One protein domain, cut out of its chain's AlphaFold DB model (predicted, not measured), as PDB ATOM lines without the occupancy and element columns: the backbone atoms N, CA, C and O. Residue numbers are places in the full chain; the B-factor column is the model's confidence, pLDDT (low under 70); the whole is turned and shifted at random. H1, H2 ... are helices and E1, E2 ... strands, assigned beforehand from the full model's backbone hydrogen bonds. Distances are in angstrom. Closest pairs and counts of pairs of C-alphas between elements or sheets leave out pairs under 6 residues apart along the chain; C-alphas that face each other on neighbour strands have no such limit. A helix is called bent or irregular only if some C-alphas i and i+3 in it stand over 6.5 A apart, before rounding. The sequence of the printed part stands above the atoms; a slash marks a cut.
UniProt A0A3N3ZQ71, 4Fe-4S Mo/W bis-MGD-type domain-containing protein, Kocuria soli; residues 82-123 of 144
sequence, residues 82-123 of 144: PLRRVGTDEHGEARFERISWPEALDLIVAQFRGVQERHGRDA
ATOM      1  N   PRO A  82      17.482 -66.317 207.006       98.12
ATOM      2  CA  PRO A  82      16.037 -66.487 207.042       98.12
ATOM      3  C   PRO A  82      15.563 -66.952 208.426       98.12
ATOM      4  O   PRO A  82      16.243 -67.729 209.105       98.12
ATOM      5  N   LEU A  83      14.383 -66.484 208.829       97.62
ATOM      6  CA  LEU A  83      13.776 -66.784 210.121       97.62
ATOM      7  C   LEU A  83      12.392 -67.408 209.919       97.62
ATOM      8  O   LEU A  83      11.560 -66.850 209.204       97.62
ATOM      9  N   ARG A  84      12.128 -68.544 210.572       97.19
ATOM     10  CA  ARG A  84      10.817 -69.208 210.588       97.19
ATOM     11  C   ARG A  84      10.133 -68.986 211.925       97.19
ATOM     12  O   ARG A  84      10.751 -69.163 212.968       97.19
ATOM     13  N   ARG A  85       8.842 -68.648 211.898       96.25
ATOM     14  CA  ARG A  85       8.024 -68.550 213.111       96.25
ATOM     15  C   ARG A  85       7.764 -69.946 213.687       96.25
ATOM     16  O   ARG A  85       7.274 -70.812 212.970       96.25
ATOM     17  N   VAL A  86       8.031 -70.135 214.978       96.06
ATOM     18  CA  VAL A  86       7.881 -71.420 215.701       96.06
ATOM     19  C   VAL A  86       6.816 -71.391 216.795       96.06
ATOM     20  O   VAL A  86       6.688 -72.326 217.581       96.06
ATOM     21  N   GLY A  87       6.056 -70.304 216.871       95.31
ATOM     22  CA  GLY A  87       4.987 -70.130 217.842       95.31
ATOM     23  C   GLY A  87       5.001 -68.737 218.439       95.31
ATOM     24  O   GLY A  87       5.552 -67.795 217.864       95.31
ATOM     25  N   THR A  88       4.373 -68.635 219.597       95.94
ATOM     26  CA  THR A  88       4.266 -67.413 220.385       95.94
ATOM     27  C   THR A  88       4.862 -67.693 221.765       95.94
ATOM     28  O   THR A  88       4.766 -68.829 222.232       95.94
ATOM     29  N   ASP A  89       5.531 -66.724 222.380       92.81
ATOM     30  CA  ASP A  89       5.960 -66.844 223.774       92.81
ATOM     31  C   ASP A  89       4.815 -66.561 224.762       92.81
ATOM     32  O   ASP A  89       3.664 -66.342 224.377       92.81
ATOM     33  N   GLU A  90       5.134 -66.603 226.054       92.62
ATOM     34  CA  GLU A  90       4.191 -66.357 227.149       92.62
ATOM     35  C   GLU A  90       3.643 -64.921 227.195       92.62
ATOM     36  O   GLU A  90       2.622 -64.678 227.837       92.62
ATOM     37  N   HIS A  91       4.276 -63.982 226.487       92.69
ATOM     38  CA  HIS A  91       3.871 -62.580 226.409       92.69
ATOM     39  C   HIS A  91       3.076 -62.250 225.141       92.69
ATOM     40  O   HIS A  91       2.608 -61.123 224.993       92.69
ATOM     41  N   GLY A  92       2.864 -63.220 224.249       93.50
ATOM     42  CA  GLY A  92       2.147 -62.996 222.996       93.50
ATOM     43  C   GLY A  92       3.054 -62.638 221.814       93.50
ATOM     44  O   GLY A  92       2.546 -62.427 220.711       93.50
ATOM     45  N   GLU A  93       4.377 -62.645 221.992       94.44
ATOM     46  CA  GLU A  93       5.331 -62.262 220.954       94.44
ATOM     47  C   GLU A  93       5.727 -63.444 220.066       94.44
ATOM     48  O   GLU A  93       5.839 -64.598 220.487       94.44
ATOM     49  N   ALA A  94       5.921 -63.168 218.776       95.88
ATOM     50  CA  ALA A  94       6.290 -64.195 217.812       95.88
ATOM     51  C   ALA A  94       7.716 -64.706 218.065       95.88
ATOM     52  O   ALA A  94       8.686 -63.954 217.999       95.88
ATOM     53  N   ARG A  95       7.854 -66.020 218.262       96.44
ATOM     54  CA  ARG A  95       9.158 -66.682 218.358       96.44
ATOM     55  C   ARG A  95       9.639 -67.134 216.992       96.44
ATOM     56  O   ARG A  95       8.868 -67.711 216.221       96.44
ATOM     57  N   PHE A  96      10.930 -66.945 216.737       97.00
ATOM     58  CA  PHE A  96      11.573 -67.315 215.483       97.00
ATOM     59  C   PHE A  96      12.793 -68.202 215.697       97.00
ATOM     60  O   PHE A  96      13.517 -68.059 216.680       97.00
ATOM     61  N   GLU A  97      13.050 -69.077 214.733       96.81
ATOM     62  CA  GLU A  97      14.294 -69.834 214.624       96.81
ATOM     63  C   GLU A  97      14.972 -69.565 213.278       96.81
ATOM     64  O   GLU A  97      14.316 -69.207 212.296       96.81
ATOM     65  N   ARG A  98      16.295 -69.736 213.226       98.12
ATOM     66  CA  ARG A  98      17.059 -69.611 211.980       98.12
ATOM     67  C   ARG A  98      16.865 -70.856 211.131       98.12
ATOM     68  O   ARG A  98      16.999 -71.964 211.637       98.12
ATOM     69  N   ILE A  99      16.639 -70.654 209.839       98.38
ATOM     70  CA  ILE A  99      16.574 -71.732 208.850       98.38
ATOM     71  C   ILE A  99      17.503 -71.437 207.672       98.38
ATOM     72  O   ILE A  99      17.992 -70.317 207.500       98.38
ATOM     73  N   SER A 100      17.767 -72.454 206.856       98.31
ATOM     74  CA  SER A 100      18.581 -72.295 205.649       98.31
ATOM     75  C   SER A 100      17.799 -71.615 204.515       98.31
ATOM     76  O   SER A 100      16.569 -71.610 204.502       98.31
ATOM     77  N   TRP A 101      18.508 -71.060 203.526       98.38
ATOM     78  CA  TRP A 101      17.873 -70.519 202.317       98.38
ATOM     79  C   TRP A 101      17.072 -71.567 201.525       98.38
ATOM     80  O   TRP A 101      15.937 -71.250 201.172       98.38
ATOM     81  N   PRO A 102      17.586 -72.790 201.267       98.56
ATOM     82  CA  PRO A 102      16.795 -73.839 200.622       98.56
ATOM     83  C   PRO A 102      15.502 -74.150 201.382       98.56
ATOM     84  O   PRO A 102      14.425 -74.094 200.800       98.56
ATOM     85  N   GLU A 103      15.590 -74.347 202.701       98.25
ATOM     86  CA  GLU A 103      14.420 -74.631 203.539       98.25
ATOM     87  C   GLU A 103      13.392 -73.488 203.514       98.25
ATOM     88  O   GLU A 103      12.188 -73.731 203.433       98.25
ATOM     89  N   ALA A 104      13.851 -72.233 203.548       98.38
ATOM     90  CA  ALA A 104      12.972 -71.070 203.477       98.38
ATOM     91  C   ALA A 104      12.229 -70.996 202.137       98.38
ATOM     92  O   ALA A 104      11.025 -70.745 202.112       98.38
ATOM     93  N   LEU A 105      12.938 -71.219 201.028       98.12
ATOM     94  CA  LEU A 105      12.356 -71.177 199.689       98.12
ATOM     95  C   LEU A 105      11.375 -72.332 199.463       98.12
ATOM     96  O   LEU A 105      10.281 -72.089 198.954       98.12
ATOM     97  N   ASP A 106      11.710 -73.547 199.902       98.44
ATOM     98  CA  ASP A 106      10.818 -74.708 199.815       98.44
ATOM     99  C   ASP A 106       9.527 -74.481 200.610       98.44
ATOM    100  O   ASP A 106       8.428 -74.739 200.111       98.44
ATOM    101  N   LEU A 107       9.639 -73.919 201.820       97.94
ATOM    102  CA  LEU A 107       8.485 -73.561 202.643       97.94
ATOM    103  C   LEU A 107       7.595 -72.520 201.951       97.94
ATOM    104  O   LEU A 107       6.374 -72.691 201.912       97.94
ATOM    105  N   ILE A 108       8.189 -71.459 201.393       96.94
ATOM    106  CA  ILE A 108       7.454 -70.418 200.662       96.94
ATOM    107  C   ILE A 108       6.714 -71.035 199.474       96.94
ATOM    108  O   ILE A 108       5.516 -70.805 199.329       96.94
ATOM    109  N   VAL A 109       7.383 -71.857 198.659       97.00
ATOM    110  CA  VAL A 109       6.775 -72.511 197.488       97.00
ATOM    111  C   VAL A 109       5.624 -73.430 197.897       97.00
ATOM    112  O   VAL A 109       4.563 -73.386 197.270       97.00
ATOM    113  N   ALA A 110       5.800 -74.231 198.951       98.12
ATOM    114  CA  ALA A 110       4.762 -75.127 199.450       98.12
ATOM    115  C   ALA A 110       3.516 -74.358 199.916       98.12
ATOM    116  O   ALA A 110       2.397 -74.706 199.534       98.12
ATOM    117  N   GLN A 111       3.692 -73.278 200.688       97.19
ATOM    118  CA  GLN A 111       2.574 -72.444 201.143       97.19
ATOM    119  C   GLN A 111       1.897 -71.711 199.982       97.19
ATOM    120  O   GLN A 111       0.671 -71.700 199.899       97.19
ATOM    121  N   PHE A 112       2.683 -71.149 199.061       96.44
ATOM    122  CA  PHE A 112       2.174 -70.436 197.891       96.44
ATOM    123  C   PHE A 112       1.279 -71.347 197.039       96.44
ATOM    124  O   PHE A 112       0.138 -70.993 196.747       96.44
ATOM    125  N   ARG A 113       1.755 -72.558 196.715       96.56
ATOM    126  CA  ARG A 113       0.981 -73.558 195.960       96.56
ATOM    127  C   ARG A 113      -0.257 -74.019 196.720       96.56
ATOM    128  O   ARG A 113      -1.342 -74.002 196.154       96.56
ATOM    129  N   GLY A 114      -0.128 -74.336 198.009       98.25
ATOM    130  CA  GLY A 114      -1.263 -74.787 198.818       98.25
ATOM    131  C   GLY A 114      -2.364 -73.731 198.981       98.25
ATOM    132  O   GLY A 114      -3.543 -74.068 199.092       98.25
ATOM    133  N   VAL A 115      -2.023 -72.438 198.992       98.12
ATOM    134  CA  VAL A 115      -3.024 -71.357 198.950       98.12
ATOM    135  C   VAL A 115      -3.698 -71.303 197.581       98.12
ATOM    136  O   VAL A 115      -4.926 -71.275 197.524       98.12
ATOM    137  N   GLN A 116      -2.928 -71.359 196.491       96.75
ATOM    138  CA  GLN A 116      -3.489 -71.326 195.138       96.75
ATOM    139  C   GLN A 116      -4.393 -72.524 194.828       96.75
ATOM    140  O   GLN A 116      -5.431 -72.355 194.195       96.75
ATOM    141  N   GLU A 117      -4.039 -73.719 195.301       98.06
ATOM    142  CA  GLU A 117      -4.852 -74.931 195.147       98.06
ATOM    143  C   GLU A 117      -6.213 -74.807 195.846       98.06
ATOM    144  O   GLU A 117      -7.223 -75.263 195.314       98.06
ATOM    145  N   ARG A 118      -6.261 -74.169 197.023       98.50
ATOM    146  CA  ARG A 118      -7.491 -74.036 197.824       98.50
ATOM    147  C   ARG A 118      -8.359 -72.846 197.434       98.50
ATOM    148  O   ARG A 118      -9.574 -72.907 197.598       98.50
ATOM    149  N   HIS A 119      -7.746 -71.758 196.980       98.19
ATOM    150  CA  HIS A 119      -8.416 -70.460 196.854       98.19
ATOM    151  C   HIS A 119      -8.272 -69.820 195.465       98.19
ATOM    152  O   HIS A 119      -8.817 -68.745 195.232       98.19
ATOM    153  N   GLY A 120      -7.589 -70.481 194.528       96.88
ATOM    154  CA  GLY A 120      -7.342 -69.970 193.183       96.88
ATOM    155  C   GLY A 120      -6.076 -69.120 193.080       96.88
ATOM    156  O   GLY A 120      -5.445 -68.750 194.071       96.88
ATOM    157  N   ARG A 121      -5.675 -68.811 191.842       92.88
ATOM    158  CA  ARG A 121      -4.398 -68.131 191.558       92.88
ATOM    159  C   ARG A 121      -4.320 -66.717 192.136       92.88
ATOM    160  O   ARG A 121      -3.235 -66.324 192.557       92.88
ATOM    161  N   ASP A 122      -5.457 -66.031 192.218       94.94
ATOM    162  CA  ASP A 122      -5.578 -64.649 192.703       94.94
ATOM    163  C   ASP A 122      -5.566 -64.541 194.241       94.94
ATOM    164  O   ASP A 122      -5.628 -63.447 194.795       94.94
ATOM    165  N   ALA A 123      -5.476 -65.667 194.958       96.50
ATOM    166  CA  ALA A 123      -5.476 -65.699 196.423       96.50
ATOM    167  C   ALA A 123      -4.112 -65.390 197.062       96.50
ATOM    168  O   ALA A 123      -3.991 -65.370 198.289       96.50
TER     169      ALA A 123
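This is residues 82 to 123 of the 144 residues of the protein "4Fe-4S Mo/W bis-MGD-type domain-containing protein" of Kocuria soli (UniProt A0A3N3ZQ71). The printed part is an open V: a two-stranded antiparallel hairpin, E1 and E2, makes one arm, and one long helix, H1, makes the other. The arms meet near residues 99 to 101, where the backbone passes from the end of E2 into H1; the hairpin's turn, residues 89 to 93, lies at the far tip of one arm, and residues 120 to 123 hook back at the far end of the other. The printed part has 42 residues with two named strands and one named helix, in the order E1, E2, H1, and its class is mixed, helices and strands. The sheet has the order E1 - E2 and is antiparallel. The whole is only just loose, close to extended, with a radius of gyration of the C-alphas of 13.2 A, and its spans of 36 by 24 by 11 A make it only just flat.

After Pro 82, strand E1 takes residues 83 to 88, from C-alpha 83 at (13.776, -66.784, 210.121), and measures 14.0 A from first to last C-alpha. Strand E2 takes residues 94 to 98 and measures 13.4 A, ending with C-alpha 98 at (17.059, -69.611, 211.980). Helix H1 takes residues 101 to 119 and measures 26.9 A, ending with C-alpha 119 at (-8.416, -70.460, 196.854). H1 is not bent.

E1 and E2 are antiparallel neighbours and form a hairpin, with 145 degrees between their N-to-C directions. The C-alphas of Arg 85 and Phe 96, which face each other, are 4.4 A apart. Across the pair, N 86 and O 95 are within hydrogen-bond range at 2.8 A, and N 97 and O 84 at 2.9 A. The closest C-alphas of E1 and H1 are those of Arg 84 and Ala 104, 7.7 A apart, one of 2 pairs of C-alphas within 8 A. The centres of E1 and H1 are 16.1 A apart. In H1 every O i to N i+4 pair is within hydrogen-bond range.

The two C-alphas farthest apart are those of Glu 90, between E1 and E2, and Arg 121, after H1, at 36.7 A. From Pro 82 to Ala 123, the first and last printed residues, the C-alphas are 24.0 A apart. The link from E1 to E2, of 5 residues, is tight, and so is the link from E2 to H1, of 2 residues. The printed part has no cut. The mean pLDDT of the printed part is 96.7, and no printed residue is under 70.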